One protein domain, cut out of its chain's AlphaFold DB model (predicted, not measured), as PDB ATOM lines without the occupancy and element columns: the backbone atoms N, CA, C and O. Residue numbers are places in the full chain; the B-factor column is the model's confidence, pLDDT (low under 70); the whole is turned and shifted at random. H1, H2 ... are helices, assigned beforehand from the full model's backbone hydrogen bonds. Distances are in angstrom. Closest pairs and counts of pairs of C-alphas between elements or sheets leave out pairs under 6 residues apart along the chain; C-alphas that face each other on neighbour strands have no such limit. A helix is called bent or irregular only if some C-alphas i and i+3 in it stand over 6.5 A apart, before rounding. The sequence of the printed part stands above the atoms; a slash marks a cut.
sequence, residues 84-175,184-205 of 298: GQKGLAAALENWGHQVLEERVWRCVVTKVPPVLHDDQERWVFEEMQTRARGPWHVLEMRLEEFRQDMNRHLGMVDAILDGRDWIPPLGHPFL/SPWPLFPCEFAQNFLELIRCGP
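AT A GLANCE: This is residues 84 to 175 and 184 to 205 of the 298 residues of the protein "GST N-terminal domain-containing protein" of Euryarchaeota archaeon 13_1_20CM_4_64_14 (UniProt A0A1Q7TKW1). A long, kinked helix, H1, forms the backbone of the model; H4 runs back alongside its second half, making a narrow V with it, and H5 packs on that same half of H1. At one end H2 stands crosswise, with the short H3 making the turn from H2 into H4; at the other end residues 162 to 175 form a stretch with no named element. The printed part has 114 residues, with five named helices in the order H1, H2, H3, H4, H5 and no named strand, and the class is all helix. It is only just loose, close to compact, with a radius of gyration of the C-alphas of 16.3 A, and its elongated outline spans 46 by 28 by 26 A.

IN THESE COORDINATES: H1, residues 86 to 111, is the longest helix at 34.5 A, from C-alpha 86 at (274.438, 388.465, 308.666) to C-alpha 111 at (302.562, 369.623, 301.879). It has a kink of 54 degrees near residue 104 and is irregular: C-alphas 107 and 110 are 7.8 A apart. H4, residues 143 to 161, is 26.2 A long. H2, residues 119 to 133, is 20.5 A long, and H3 takes in residues 136 to 141. H5, residues 191 to 203, measures 17.7 A and ends with C-alpha 203 at (295.380, 364.722, 293.901).

HOW THE PARTS SIT: H1 is the hub, touching H3, H4 and H5. With residues 99 to 107 alone it touches H4, at a shallow tilt of 24 degrees, opposite ways; the closest C-alphas, of Arg 103 and Met 150, are 5.2 A apart. With residues 104 to 111 alone it touches H5, at a shallow tilt of 27 degrees, the same way; the closest C-alphas are those of Val 104 and Ala 194, 6.4 A apart. With residues 106 to 110 alone it touches H3, about perpendicular at 88 degrees; the closest C-alphas, of Thr 110 and Trp 136, are 6.5 A apart. H1 and H2 are close but not clearly touching, with the closest C-alphas, of Val 109 and Gln 129, 7.5 A apart. H2 is apart from H4 and H5. Every O i to N i+4 pair is within hydrogen-bond range in H2, H3, H4 and H5; in H1 16 of 22 are.

THE WHOLE: The two C-alphas farthest apart, of Gln 120 and Pro 173, are 47.0 A apart. Residues 176 to 183 are cut out, in the link from H4 to H5, and C-alphas 175 and 184 are 10.0 A apart across the cut. Of the links that are printed whole, none is long. Mean pLDDT of the printed part is 75.9, with residues 165 to 175 and 184 to 205 under 70.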
ATOM      1  N   GLY A  84     268.144 387.407 306.936       84.56
ATOM      2  CA  GLY A  84     268.828 388.599 307.441       84.56
ATOM      3  C   GLY A  84     269.881 388.313 308.513       84.56
ATOM      4  O   GLY A  84     270.303 389.226 309.220       84.56
ATOM      5  N   GLN A  85     270.327 387.065 308.661       85.50
ATOM      6  CA  GLN A  85     271.217 386.655 309.752       85.50
ATOM      7  C   GLN A  85     272.707 386.872 309.435       85.50
ATOM      8  O   GLN A  85     273.548 385.994 309.637       85.50
ATOM      9  N   LYS A  86     273.054 388.077 308.976       87.12
ATOM     10  CA  LYS A  86     274.438 388.465 308.666       87.12
ATOM     11  C   LYS A  86     275.385 388.282 309.858       87.12
ATOM     12  O   LYS A  86     276.500 387.799 309.688       87.12
ATOM     13  N   GLY A  87     274.936 388.631 311.066       86.06
ATOM     14  CA  GLY A  87     275.755 388.510 312.276       86.06
ATOM     15  C   GLY A  87     276.166 387.069 312.584       86.06
ATOM     16  O   GLY A  87     277.308 386.831 312.965       86.06
ATOM     17  N   LEU A  88     275.271 386.101 312.362       82.56
ATOM     18  CA  LEU A  88     275.587 384.687 312.568       82.56
ATOM     19  C   LEU A  88     276.544 384.161 311.491       82.56
ATOM     20  O   LEU A  88     277.485 383.449 311.824       82.56
ATOM     21  N   ALA A  89     276.355 384.557 310.228       81.62
ATOM     22  CA  ALA A  89     277.295 384.225 309.157       81.62
ATOM     23  C   ALA A  89     278.713 384.737 309.476       81.62
ATOM     24  O   ALA A  89     279.662 383.957 309.456       81.62
ATOM     25  N   ALA A  90     278.837 386.006 309.882       81.69
ATOM     26  CA  ALA A  90     280.115 386.602 310.268       81.69
ATOM     27  C   ALA A  90     280.740 385.921 311.501       81.69
ATOM     28  O   ALA A  90     281.948 385.703 311.547       81.69
ATOM     29  N   ALA A  91     279.932 385.553 312.501       84.06
ATOM     30  CA  ALA A  91     280.420 384.846 313.684       84.06
ATOM     31  C   ALA A  91     280.973 383.453 313.340       84.06
ATOM     32  O   ALA A  91     282.042 383.083 313.823       84.06
ATOM     33  N   LEU A  92     280.275 382.697 312.487       82.31
ATOM     34  CA  LEU A  92     280.715 381.373 312.038       82.31
ATOM     35  C   LEU A  92     281.983 381.448 311.184       82.31
ATOM     36  O   LEU A  92     282.884 380.632 311.355       82.31
ATOM     37  N   GLU A  93     282.064 382.432 310.293       80.88
ATOM     38  CA  GLU A  93     283.244 382.682 309.467       80.88
ATOM     39  C   GLU A  93     284.463 383.045 310.323       80.88
ATOM     40  O   GLU A  93     285.514 382.412 310.208       80.88
ATOM     41  N   ASN A  94     284.308 383.983 311.260       82.06
ATOM     42  CA  ASN A  94     285.373 384.357 312.189       82.06
ATOM     43  C   ASN A  94     285.815 383.183 313.063       82.06
ATOM     44  O   ASN A  94     287.013 382.991 313.266       82.06
ATOM     45  N   TRP A  95     284.873 382.371 313.549       85.94
ATOM     46  CA  TRP A  95     285.206 381.150 314.278       85.94
ATOM     47  C   TRP A  95     285.973 380.159 313.394       85.94
ATOM     48  O   TRP A  95     286.967 379.587 313.837       85.94
ATOM     49  N   GLY A  96     285.570 379.990 312.132       82.38
ATOM     50  CA  GLY A  96     286.280 379.164 311.157       82.38
ATOM     51  C   GLY A  96     287.737 379.597 310.980       82.38
ATOM     52  O   GLY A  96     288.631 378.757 311.073       82.38
ATOM     53  N   HIS A  97     287.986 380.898 310.814       79.25
ATOM     54  CA  HIS A  97     289.341 381.443 310.688       79.25
ATOM     55  C   HIS A  97     290.153 381.301 311.984       79.25
ATOM     56  O   HIS A  97     291.273 380.805 311.980       79.25
ATOM     57  N   GLN A  98     289.588 381.681 313.130       84.19
ATOM     58  CA  GLN A  98     290.343 381.702 314.387       84.19
ATOM     59  C   GLN A  98     290.583 380.309 314.970       84.19
ATOM     60  O   GLN A  98     291.606 380.058 315.608       84.19
ATOM     61  N   VAL A  99     289.623 379.402 314.799       86.56
ATOM     62  CA  VAL A  99     289.647 378.096 315.452       86.56
ATOM     63  C   VAL A  99     290.059 377.020 314.463       86.56
ATOM     64  O   VAL A  99     291.048 376.322 314.680       86.56
ATOM     65  N   LEU A 100     289.335 376.851 313.368       84.81
ATOM     66  CA  LEU A 100     289.589 375.708 312.503       84.81
ATOM     67  C   LEU A 100     290.852 375.885 311.650       84.81
ATOM     68  O   LEU A 100     291.631 374.940 311.514       84.81
ATOM     69  N   GLU A 101     291.050 377.067 311.078       83.94
ATOM     70  CA  GLU A 101     292.074 377.303 310.060       83.94
ATOM     71  C   GLU A 101     293.469 376.874 310.526       83.94
ATOM     72  O   GLU A 101     294.127 376.072 309.864       83.94
ATOM     73  N   GLU A 102     293.890 377.321 311.710       87.00
ATOM     74  CA  GLU A 102     295.210 376.999 312.259       87.00
ATOM     75  C   GLU A 102     295.407 375.490 312.476       87.00
ATOM     76  O   GLU A 102     296.499 374.951 312.276       87.00
ATOM     77  N   ARG A 103     294.342 374.775 312.846       89.38
ATOM     78  CA  ARG A 103     294.385 373.325 313.093       89.38
ATOM     79  C   ARG A 103     294.537 372.546 311.797       89.38
ATOM     80  O   ARG A 103     295.299 371.580 311.745       89.38
ATOM     81  N   VAL A 104     293.862 373.003 310.745       86.69
ATOM     82  CA  VAL A 104     294.044 372.458 309.400       86.69
ATOM     83  C   VAL A 104     295.456 372.763 308.915       86.69
ATOM     84  O   VAL A 104     296.154 371.827 308.532       86.69
ATOM     85  N   TRP A 105     295.922 374.014 309.016       86.75
ATOM     86  CA  TRP A 105     297.263 374.426 308.582       86.75
ATOM     87  C   TRP A 105     298.370 373.569 309.188       86.75
ATOM     88  O   TRP A 105     299.242 373.095 308.461       86.75
ATOM     89  N   ARG A 106     298.317 373.276 310.489       90.62
ATOM     90  CA  ARG A 106     299.307 372.402 311.145       90.62
ATOM     91  C   ARG A 106     299.381 370.997 310.553       90.62
ATOM     92  O   ARG A 106     300.448 370.392 310.565       90.62
ATOM     93  N   CYS A 107     298.280 370.488 310.009       89.31
ATOM     94  CA  CYS A 107     298.241 369.162 309.395       89.31
ATOM     95  C   CYS A 107     298.813 369.135 307.972       89.31
ATOM     96  O   CYS A 107     299.124 368.063 307.451       89.31
ATOM     97  N   VAL A 108     298.902 370.290 307.317       88.00
ATOM     98  CA  VAL A 108     299.017 370.351 305.857       88.00
ATOM     99  C   VAL A 108     300.095 371.291 305.334       88.00
ATOM    100  O   VAL A 108     300.499 371.163 304.183       88.00
ATOM    101  N   VAL A 109     300.592 372.212 306.161       90.50
ATOM    102  CA  VAL A 109     301.549 373.253 305.763       90.50
ATOM    103  C   VAL A 109     302.811 372.674 305.122       90.50
ATOM    104  O   VAL A 109     303.311 373.219 304.142       90.50
ATOM    105  N   THR A 110     303.279 371.511 305.584       92.00
ATOM    106  CA  THR A 110     304.464 370.829 305.029       92.00
ATOM    107  C   THR A 110     304.221 370.203 303.653       92.00
ATOM    108  O   THR A 110     305.154 369.730 303.012       92.00
ATOM    109  N   LYS A 111     302.969 370.181 303.178       91.44
ATOM    110  CA  LYS A 111     302.562 369.623 301.879       91.44
ATOM    111  C   LYS A 111     302.281 370.693 300.825       91.44
ATOM    112  O   LYS A 111     302.019 370.344 299.680       91.44
ATOM    113  N   VAL A 112     302.363 371.970 301.193       89.75
ATOM    114  CA  VAL A 112     302.156 373.108 300.287       89.75
ATOM    115  C   VAL A 112     303.336 373.402 299.347       89.75
ATOM    116  O   VAL A 112     303.071 373.700 298.186       89.75
ATOM    117  N   PRO A 113     304.622 373.284 299.735       91.62
ATOM    118  CA  PRO A 113     305.732 373.676 298.857       91.62
ATOM    119  C   PRO A 113     305.703 373.082 297.434       91.62
ATOM    120  O   PRO A 113     305.959 373.817 296.480       91.62
ATOM    121  N   PRO A 114     305.320 371.802 297.223       89.88
ATOM    122  CA  PRO A 114     305.230 371.227 295.880       89.88
ATOM    123  C   PRO A 114     304.204 371.882 294.946       89.88
ATOM    124  O   PRO A 114     304.286 371.658 293.740       89.88
ATOM    125  N   VAL A 115     303.230 372.636 295.471       86.69
ATOM    126  CA  VAL A 115     302.214 373.325 294.654       86.69
ATOM    127  C   VAL A 115     302.559 374.787 294.362       86.69
ATOM    128  O   VAL A 115     301.830 375.429 293.615       86.69
ATOM    129  N   LEU A 116     303.656 375.306 294.924       89.44
ATOM    130  CA  LEU A 116     304.138 376.664 294.668       89.44
ATOM    131  C   LEU A 116     304.914 376.739 293.345       89.44
ATOM    132  O   LEU A 116     305.547 375.760 292.918       89.44
ATOM    133  N   HIS A 117     304.845 377.905 292.705       89.56
ATOM    134  CA  HIS A 117     305.189 378.116 291.299       89.56
ATOM    135  C   HIS A 117     306.696 378.096 291.047       89.56
ATOM    136  O   HIS A 117     307.141 377.537 290.042       89.56
ATOM    137  N   ASP A 118     307.486 378.638 291.970       93.31
ATOM    138  CA  ASP A 118     308.939 378.740 291.833       93.31
ATOM    139  C   ASP A 118     309.693 378.504 293.154       93.31
ATOM    140  O   ASP A 118     309.112 378.419 294.238       93.31
ATOM    141  N   ASP A 119     311.013 378.336 293.052       96.00
ATOM    142  CA  ASP A 119     311.870 377.996 294.191       96.00
ATOM    143  C   ASP A 119     311.998 379.139 295.205       96.00
ATOM    144  O   ASP A 119     312.169 378.877 296.396       96.00
ATOM    145  N   GLN A 120     311.886 380.395 294.764       96.25
ATOM    146  CA  GLN A 120     311.907 381.545 295.662       96.25
ATOM    147  C   GLN A 120     310.613 381.601 296.476       96.25
ATOM    148  O   GLN A 120     310.659 381.791 297.690       96.25
ATOM    149  N   GLU A 121     309.468 381.376 295.836       95.12
ATOM    150  CA  GLU A 121     308.164 381.272 296.478       95.12
ATOM    151  C   GLU A 121     308.145 380.161 297.519       95.12
ATOM    152  O   GLU A 121     307.707 380.391 298.648       95.12
ATOM    153  N   ARG A 122     308.677 378.986 297.157       95.88
ATOM    154  CA  ARG A 122     308.867 377.871 298.086       95.88
ATOM    155  C   ARG A 122     309.710 378.307 299.261       95.88
ATOM    156  O   ARG A 122     309.206 378.302 300.373       95.88
ATOM    157  N   TRP A 123     310.935 378.760 299.028       96.69
ATOM    158  CA  TRP A 123     311.844 379.133 300.106       96.69
ATOM    159  C   TRP A 123     311.241 380.176 301.060       96.69
ATOM    160  O   TRP A 123     311.277 379.984 302.275       96.69
ATOM    161  N   VAL A 124     310.617 381.238 300.533       96.38
ATOM    162  CA  VAL A 124     309.952 382.259 301.362       96.38
ATOM    163  C   VAL A 124     308.799 381.656 302.158       96.38
ATOM    164  O   VAL A 124     308.669 381.941 303.350       96.38
ATOM    165  N   PHE A 125     307.973 380.811 301.537       95.56
ATOM    166  CA  PHE A 125     306.904 380.110 302.238       95.56
ATOM    167  C   PHE A 125     307.467 379.247 303.370       95.56
ATOM    168  O   PHE A 125     307.064 379.413 304.516       95.56
ATOM    169  N   GLU A 126     308.436 378.377 303.093       95.62
ATOM    170  CA  GLU A 126     309.059 377.499 304.090       95.62
ATOM    171  C   GLU A 126     309.641 378.282 305.271       95.62
ATOM    172  O   GLU A 126     309.386 377.938 306.428       95.62
ATOM    173  N   GLU A 127     310.364 379.365 304.988       96.69
ATOM    174  CA  GLU A 127     310.981 380.237 305.984       96.69
ATOM    175  C   GLU A 127     309.920 380.912 306.868       96.69
ATOM    176  O   GLU A 127     309.999 380.865 308.099       96.69
ATOM    177  N   MET A 128     308.878 381.494 306.262       95.44
ATOM    178  CA  MET A 128     307.789 382.141 307.002       95.44
ATOM    179  C   MET A 128     307.003 381.140 307.851       95.44
ATOM    180  O   MET A 128     306.699 381.414 309.015       95.44
ATOM    181  N   GLN A 129     306.705 379.963 307.302       94.62
ATOM    182  CA  GLN A 129     305.977 378.921 308.021       94.62
ATOM    183  C   GLN A 129     306.810 378.325 309.160       94.62
ATOM    184  O   GLN A 129     306.270 378.080 310.239       94.62
ATOM    185  N   THR A 130     308.119 378.155 308.967       95.19
ATOM    186  CA  THR A 130     309.033 377.670 310.011       95.19
ATOM    187  C   THR A 130     309.132 378.660 311.168       95.19
ATOM    188  O   THR A 130     309.100 378.250 312.327       95.19
ATOM    189  N   ARG A 131     309.181 379.968 310.888       95.69
ATOM    190  CA  ARG A 131     309.162 381.009 311.930       95.69
ATOM    191  C   ARG A 131     307.846 381.033 312.706       95.69
ATOM    192  O   ARG A 131     307.865 381.192 313.920       95.69
ATOM    193  N   ALA A 132     306.718 380.858 312.018       92.81
ATOM    194  CA  ALA A 132     305.395 380.922 312.637       92.81
ATOM    195  C   ALA A 132     305.023 379.656 313.429       92.81
ATOM    196  O   ALA A 132     304.370 379.744 314.465       92.81
ATOM    197  N   ARG A 133     305.395 378.469 312.930       93.19
ATOM    198  CA  ARG A 133     304.890 377.172 313.428       93.19
ATOM    199  C   ARG A 133     305.987 376.228 313.923       93.19
ATOM    200  O   ARG A 133     305.679 375.190 314.506       93.19
ATOM    201  N   GLY A 134     307.252 376.592 313.744       95.06
ATOM    202  CA  GLY A 134     308.409 375.792 314.126       95.06
ATOM    203  C   GLY A 134     308.915 374.866 313.012       95.06
ATOM    204  O   GLY A 134     308.363 374.830 311.911       95.06
ATOM    205  N   PRO A 135     309.989 374.102 313.284       95.94
ATOM    206  CA  PRO A 135     310.653 373.275 312.282       95.94
ATOM    207  C   PRO A 135     309.740 372.194 311.697       95.94
ATOM    208  O   PRO A 135     309.025 371.501 312.423       95.94
ATOM    209  N   TRP A 136     309.841 371.961 310.389       94.88
ATOM    210  CA  TRP A 136     309.023 370.965 309.693       94.88
ATOM    211  C   TRP A 136     309.079 369.559 310.269       94.88
ATOM    212  O   TRP A 136     308.034 368.941 310.439       94.88
ATOM    213  N   HIS A 137     310.264 369.063 310.622       94.81
ATOM    214  CA  HIS A 137     310.392 367.721 311.192       94.81
ATOM    215  C   HIS A 137     309.611 367.574 312.512       94.81
ATOM    216  O   HIS A 137     309.122 366.488 312.814       94.81
ATOM    217  N   VAL A 138     309.440 368.659 313.279       95.75
ATOM    218  CA  VAL A 138     308.599 368.676 314.486       95.75
ATOM    219  C   VAL A 138     307.122 368.641 314.110       95.75
ATOM    220  O   VAL A 138     306.361 367.878 314.705       95.75
ATOM    221  N   LEU A 139     306.714 369.430 313.109       93.88
ATOM    222  CA  LEU A 139     305.333 369.429 312.621       93.88
ATOM    223  C   LEU A 139     304.920 368.052 312.089       93.88
ATOM    224  O   LEU A 139     303.833 367.569 312.394       93.88
ATOM    225  N   GLU A 140     305.807 367.391 311.347       94.00
ATOM    226  CA  GLU A 140     305.562 366.050 310.819       94.00
ATOM    227  C   GLU A 140     305.532 364.984 311.922       94.00
ATOM    228  O   GLU A 140     304.657 364.120 311.907       94.00
ATOM    229  N   MET A 141     306.422 365.070 312.918       97.00
ATOM    230  CA  MET A 141     306.424 364.161 314.072       97.00
ATOM    231  C   MET A 141     305.128 364.258 314.894       97.00
ATOM    232  O   MET A 141     304.658 363.252 315.422       97.00
ATOM    233  N   ARG A 142     304.536 365.456 314.983       96.62
ATOM    234  CA  ARG A 142     303.304 365.735 315.745       96.62
ATOM    235  C   ARG A 142     302.027 365.663 314.908       96.62
ATOM    236  O   ARG A 142     300.951 365.989 315.404       96.62
ATOM    237  N   LEU A 143     302.109 365.207 313.657       92.94
ATOM    238  CA  LEU A 143     300.978 365.226 312.728       92.94
ATOM    239  C   LEU A 143     299.733 364.510 313.272       92.94
ATOM    240  O   LEU A 143     298.617 364.979 313.065       92.94
ATOM    241  N   GLU A 144     299.905 363.387 313.970       94.06
ATOM    242  CA  GLU A 144     298.771 362.640 314.528       94.06
ATOM    243  C   GLU A 144     298.095 363.386 315.689       94.06
ATOM    244  O   GLU A 144     296.869 363.404 315.774       94.06
ATOM    245  N   GLU A 145     298.868 364.079 316.528       96.25
ATOM    246  CA  GLU A 145     298.334 364.952 317.581       96.25
ATOM    247  C   GLU A 145     297.499 366.087 316.969       96.25
ATOM    248  O   GLU A 145     296.359 366.323 317.374       96.25
ATOM    249  N   PHE A 146     298.029 366.751 315.935       94.12
ATOM    250  CA  PHE A 146     297.314 367.817 315.232       94.12
ATOM    251  C   PHE A 146     296.054 367.310 314.536       94.12
ATOM    252  O   PHE A 146     295.019 367.973 314.581       94.12
ATOM    253  N   ARG A 147     296.104 366.110 313.949       91.31
ATOM    254  CA  ARG A 147     294.943 365.475 313.325       91.31
ATOM    255  C   ARG A 147     293.843 365.196 314.345       91.31
ATOM    256  O   ARG A 147     292.676 365.441 314.048       91.31
ATOM    257  N   GLN A 148     294.188 364.710 315.534       93.75
ATOM    258  CA  GLN A 148     293.212 364.471 316.600       93.75
ATOM    259  C   GLN A 148     292.568 365.774 317.082       93.75
ATOM    260  O   GLN A 148     291.346 365.822 317.247       93.75
ATOM    261  N   ASP A 149     293.352 366.844 317.251       93.12
ATOM    262  CA  ASP A 149     292.801 368.152 317.621       93.12
ATOM    263  C   ASP A 149     291.913 368.744 316.516       93.12
ATOM    264  O   ASP A 149     290.809 369.218 316.792       93.12
ATOM    265  N   MET A 150     292.335 368.650 315.252       90.75
ATOM    266  CA  MET A 150     291.523 369.045 314.098       90.75
ATOM    267  C   MET A 150     290.199 368.270 314.065       90.75
ATOM    268  O   MET A 150     289.137 368.880 313.960       90.75
ATOM    269  N   ASN A 151     290.240 366.943 314.223       89.06
ATOM    270  CA  ASN A 151     289.049 366.092 314.204       89.06
ATOM    271  C   ASN A 151     288.064 366.425 315.332       89.06
ATOM    272  O   ASN A 151     286.858 366.354 315.119       89.06
ATOM    273  N   ARG A 152     288.543 366.841 316.512       92.56
ATOM    274  CA  ARG A 152     287.667 367.307 317.600       92.56
ATOM    275  C   ARG A 152     286.827 368.512 317.169       92.56
ATOM    276  O   ARG A 152     285.633 368.556 317.448       92.56
ATOM    277  N   HIS A 153     287.444 369.472 316.484       86.19
ATOM    278  CA  HIS A 153     286.765 370.688 316.033       86.19
ATOM    279  C   HIS A 153     285.886 370.425 314.811       86.19
ATOM    280  O   HIS A 153     284.784 370.961 314.738       86.19
ATOM    281  N   LEU A 154     286.312 369.546 313.899       83.25
ATOM    282  CA  LEU A 154     285.452 369.065 312.815       83.25
ATOM    283  C   LEU A 154     284.212 368.343 313.360       83.25
ATOM    284  O   LEU A 154     283.121 368.589 312.869       83.25
ATOM    285  N   GLY A 155     284.333 367.584 314.453       87.44
ATOM    286  CA  GLY A 155     283.181 366.979 315.126       87.44
ATOM    287  C   GLY A 155     282.159 368.001 315.646       87.44
ATOM    288  O   GLY A 155     280.964 367.712 315.671       87.44
ATOM    289  N   MET A 156     282.584 369.218 316.012       86.94
ATOM    290  CA  MET A 156     281.646 370.302 316.344       86.94
ATOM    291  C   MET A 156     280.878 370.770 315.109       86.94
ATOM    292  O   MET A 156     279.695 371.078 315.202       86.94
ATOM    293  N   VAL A 157     281.537 370.812 313.953       82.00
ATOM    294  CA  VAL A 157     280.912 371.187 312.681       82.00
ATOM    295  C   VAL A 157     279.923 370.119 312.250       82.00
ATOM    296  O   VAL A 157     278.799 370.459 311.897       82.00
ATOM    297  N   ASP A 158     280.300 368.847 312.362       83.81
ATOM    298  CA  ASP A 158     279.407 367.720 312.100       83.81
ATOM    299  C   ASP A 158     278.176 367.777 313.013       83.81
ATOM    300  O   ASP A 158     277.054 367.615 312.544       83.81
ATOM    301  N   ALA A 159     278.349 368.114 314.295       87.19
ATOM    302  CA  ALA A 159     277.231 368.312 315.218       87.19
ATOM    303  C   ALA A 159     276.355 369.526 314.845       87.19
ATOM    304  O   ALA A 159     275.130 369.466 314.952       87.19
ATOM    305  N   ILE A 160     276.949 370.630 314.373       80.88
ATOM    306  CA  ILE A 160     276.187 371.774 313.845       80.88
ATOM    307  C   ILE A 160     275.420 371.357 312.582       80.88
ATOM    308  O   ILE A 160     274.294 371.805 312.373       80.88
ATOM    309  N   LEU A 161     275.979 370.484 311.756       81.12
ATOM    310  CA  LEU A 161     275.348 369.984 310.540       81.12
ATOM    311  C   LEU A 161     274.411 368.795 310.778       81.12
ATOM    312  O   LEU A 161     273.768 368.366 309.830       81.12
ATOM    313  N   ASP A 162     274.279 368.271 311.997       86.88
ATOM    314  CA  ASP A 162     273.522 367.038 312.231       86.88
ATOM    315  C   ASP A 162     272.076 367.140 311.706       86.88
ATOM    316  O   ASP A 162     271.321 368.061 312.041       86.88
ATOM    317  N   GLY A 163     271.724 366.218 310.806       81.06
ATOM    318  CA  GLY A 163     270.448 366.195 310.087       81.06
ATOM    319  C   GLY A 163     270.231 367.324 309.065       81.06
ATOM    320  O   GLY A 163     269.094 367.524 308.627       81.06
ATOM    321  N   ARG A 164     271.271 368.079 308.690       75.31
ATOM    322  CA  ARG A 164     271.206 369.254 307.808       75.31
ATOM    323  C   ARG A 164     272.282 369.214 306.721       75.31
ATOM    324  O   ARG A 164     273.449 368.965 306.987       75.31
ATOM    325  N   ASP A 165     271.900 369.578 305.499       69.38
ATOM    326  CA  ASP A 165     272.847 369.689 304.375       69.38
ATOM    327  C   ASP A 165     273.718 370.967 304.443       69.38
ATOM    328  O   ASP A 165     274.679 371.106 303.692       69.38
ATOM    329  N   TRP A 166     273.363 371.933 305.298       68.31
ATOM    330  CA  TRP A 166     274.040 373.229 305.456       68.31
ATOM    331  C   TRP A 166     273.662 373.861 306.805       68.31
ATOM    332  O   TRP A 166     272.624 373.545 307.394       68.31
ATOM    333  N   ILE A 167     274.500 374.777 307.294       65.25
ATOM    334  CA  ILE A 167     274.293 375.476 308.570       65.25
ATOM    335  C   ILE A 167     273.293 376.616 308.363       65.25
ATOM    336  O   ILE A 167     273.602 377.536 307.614       65.25
ATOM    337  N   PRO A 168     272.130 376.648 309.032       52.91
ATOM    338  CA  PRO A 168     271.285 377.830 309.053       52.91
ATOM    339  C   PRO A 168     272.005 378.960 309.790       52.91
ATOM    340  O   PRO A 168     272.416 378.751 310.930       52.91
ATOM    341  N   PRO A 169     272.231 380.112 309.134       48.59
ATOM    342  CA  PRO A 169     271.446 380.720 308.069       48.59
ATOM    343  C   PRO A 169     272.246 380.846 306.775       48.59
ATOM    344  O   PRO A 169     272.391 381.930 306.243       48.59
ATOM    345  N   LEU A 170     272.801 379.761 306.263       51.16
ATOM    346  CA  LEU A 170     273.582 379.754 305.025       51.16
ATOM    347  C   LEU A 170     272.795 379.105 303.845       51.16
ATOM    348  O   LEU A 170     273.367 378.846 302.797       51.16
ATOM    349  N   GLY A 171     271.459 378.932 303.995       35.53
ATOM    350  CA  GLY A 171     270.403 378.690 302.965       35.53
ATOM    351  C   GLY A 171     269.722 377.291 302.802       35.53
ATOM    352  O   GLY A 171     270.375 376.362 302.355       35.53
ATOM    353  N   HIS A 172     268.374 377.171 302.970       33.88
ATOM    354  CA  HIS A 172     267.452 376.073 302.483       33.88
ATOM    355  C   HIS A 172     266.339 376.644 301.556       33.88
ATOM    356  O   HIS A 172     266.074 377.838 301.707       33.88
ATOM    357  N   PRO A 173     265.496 375.862 300.807       47.00
ATOM    358  CA  PRO A 173     265.607 374.538 300.157       47.00
ATOM    359  C   PRO A 173     265.785 374.688 298.634       47.00
ATOM    360  O   PRO A 173     264.875 375.155 297.952       47.00
ATOM    361  N   PHE A 174     266.863 374.170 298.056       33.19
ATOM    362  CA  PHE A 174     266.901 373.893 296.606       33.19
ATOM    363  C   PHE A 174     267.452 372.490 296.284       33.19
ATOM    364  O   PHE A 174     267.553 372.091 295.127       33.19
ATOM    365  N   LEU A 175     267.738 371.688 297.318       33.56
ATOM    366  CA  LEU A 175     268.500 370.437 297.236       33.56
ATOM    367  C   LEU A 175     267.669 369.147 297.119       33.56
ATOM    368  O   LEU A 175     268.248 368.070 297.070       33.56
ATOM    369  N   SER A 184     277.330 369.961 292.325       27.62
ATOM    370  CA  SER A 184     277.190 371.422 292.469       27.62
ATOM    371  C   SER A 184     278.324 371.977 293.341       27.62
ATOM    372  O   SER A 184     278.507 371.463 294.440       27.62
ATOM    373  N   PRO A 185     279.063 373.002 292.880       35.91
ATOM    374  CA  PRO A 185     280.096 373.702 293.638       35.91
ATOM    375  C   PRO A 185     279.459 374.833 294.461       35.91
ATOM    376  O   PRO A 185     278.798 375.697 293.888       35.91
ATOM    377  N   TRP A 186     279.635 374.850 295.784       33.03
ATOM    378  CA  TRP A 186     279.167 375.958 296.626       33.03
ATOM    379  C   TRP A 186     280.190 376.329 297.718       33.03
ATOM    380  O   TRP A 186     281.032 375.510 298.093       33.03
ATOM    381  N   PRO A 187     280.170 377.577 298.219       41.69
ATOM    382  CA  PRO A 187     280.930 377.979 299.394       41.69
ATOM    383  C   PRO A 187     280.126 377.712 300.668       41.69
ATOM    384  O   PRO A 187     278.962 378.094 300.733       41.69
ATOM    385  N   LEU A 188     280.754 377.108 301.683       36.31
ATOM    386  CA  LEU A 188     280.981 377.674 303.029       36.31
ATOM    387  C   LEU A 188     281.643 376.612 303.951       36.31
ATOM    388  O   LEU A 188     281.377 375.419 303.844       36.31
ATOM    389  N   PHE A 189     282.581 377.086 304.782       41.91
ATOM    390  CA  PHE A 189     283.508 376.419 305.727       41.91
ATOM    391  C   PHE A 189     282.857 375.430 306.724       41.91
ATOM    392  O   PHE A 189     281.634 375.407 306.822       41.91
ATOM    393  N   PRO A 190     283.580 374.762 307.657       39.06
ATOM    394  CA  PRO A 190     284.932 374.156 307.745       39.06
ATOM    395  C   PRO A 190     285.206 372.862 306.981       39.06
ATOM    396  O   PRO A 190     286.346 372.596 306.597       39.06
ATOM    397  N   CYS A 191     284.180 372.022 306.831       36.50
ATOM    398  CA  CYS A 191     284.380 370.624 306.459       36.50
ATOM    399  C   CYS A 191     284.864 370.517 305.021       36.50
ATOM    400  O   CYS A 191     285.852 369.842 304.769       36.50
ATOM    401  N   GLU A 192     284.285 371.290 304.103       41.50
ATOM    402  CA  GLU A 192     284.776 371.370 302.732       41.50
ATOM    403  C   GLU A 192     286.112 372.102 302.596       41.50
ATOM    404  O   GLU A 192     286.830 371.834 301.642       41.50
ATOM    405  N   PHE A 193     286.483 373.013 303.497       44.16
ATOM    406  CA  PHE A 193     287.827 373.595 303.479       44.16
ATOM    407  C   PHE A 193     288.852 372.514 303.819       44.16
ATOM    408  O   PHE A 193     289.743 372.261 303.017       44.16
ATOM    409  N   ALA A 194     288.657 371.787 304.924       41.78
ATOM    410  CA  ALA A 194     289.487 370.635 305.253       41.78
ATOM    411  C   ALA A 194     289.468 369.602 304.114       41.78
ATOM    412  O   ALA A 194     290.515 369.112 303.720       41.78
ATOM    413  N   GLN A 195     288.312 369.317 303.517       45.41
ATOM    414  CA  GLN A 195     288.157 368.290 302.487       45.41
ATOM    415  C   GLN A 195     288.740 368.703 301.127       45.41
ATOM    416  O   GLN A 195     289.463 367.916 300.532       45.41
ATOM    417  N   ASN A 196     288.524 369.932 300.656       44.50
ATOM    418  CA  ASN A 196     289.122 370.448 299.418       44.50
ATOM    419  C   ASN A 196     290.627 370.674 299.572       44.50
ATOM    420  O   ASN A 196     291.377 370.420 298.635       44.50
ATOM    421  N   PHE A 197     291.085 371.093 300.752       44.22
ATOM    422  CA  PHE A 197     292.508 371.218 301.052       44.22
ATOM    423  C   PHE A 197     293.173 369.832 301.161       44.22
ATOM    424  O   PHE A 197     294.254 369.616 300.620       44.22
ATOM    425  N   LEU A 198     292.496 368.841 301.755       43.25
ATOM    426  CA  LEU A 198     292.928 367.437 301.748       43.25
ATOM    427  C   LEU A 198     292.931 366.841 300.330       43.25
ATOM    428  O   LEU A 198     293.843 366.086 299.998       43.25
ATOM    429  N   GLU A 199     291.964 367.180 299.478       44.34
ATOM    430  CA  GLU A 199     291.919 366.744 298.075       44.34
ATOM    431  C   GLU A 199     293.001 367.417 297.214       44.34
ATOM    432  O   GLU A 199     293.631 366.742 296.398       44.34
ATOM    433  N   LEU A 200     293.299 368.700 297.441       41.75
ATOM    434  CA  LEU A 200     294.422 369.411 296.817       41.75
ATOM    435  C   LEU A 200     295.761 368.708 297.113       41.75
ATOM    436  O   LEU A 200     296.578 368.522 296.212       41.75
ATOM    437  N   ILE A 201     295.946 368.231 298.349       40.75
ATOM    438  CA  ILE A 201     297.129 367.469 298.783       40.75
ATOM    439  C   ILE A 201     297.149 366.047 298.206       40.75
ATOM    440  O   ILE A 201     298.213 365.541 297.853       40.75
ATOM    441  N   ARG A 202     295.993 365.376 298.113       38.72
ATOM    442  CA  ARG A 202     295.888 363.986 297.625       38.72
ATOM    443  C   ARG A 202     296.034 363.860 296.111       38.72
ATOM    444  O   ARG A 202     296.578 362.862 295.639       38.72
ATOM    445  N   CYS A 203     295.526 364.828 295.353       35.41
ATOM    446  CA  CYS A 203     295.380 364.722 293.901       35.41
ATOM    447  C   CYS A 203     296.307 365.654 293.103       35.41
ATOM    448  O   CYS A 203     296.438 365.463 291.891       35.41
ATOM    449  N   GLY A 204     296.953 366.631 293.751       31.84
ATOM    450  CA  GLY A 204     297.709 367.686 293.079       31.84
ATOM    451  C   GLY A 204     296.822 368.635 292.248       31.84
ATOM    452  O   GLY A 204     295.647 368.351 291.993       31.84
ATOM    453  N   PRO A 205     297.368 369.770 291.775       39.38
ATOM    454  CA  PRO A 205     296.596 370.825 291.100       39.38
ATOM    455  C   PRO A 205     295.989 370.395 289.750       39.38
ATOM    456  O   PRO A 205     295.036 371.004 289.268       39.38
TER     457      PRO A 205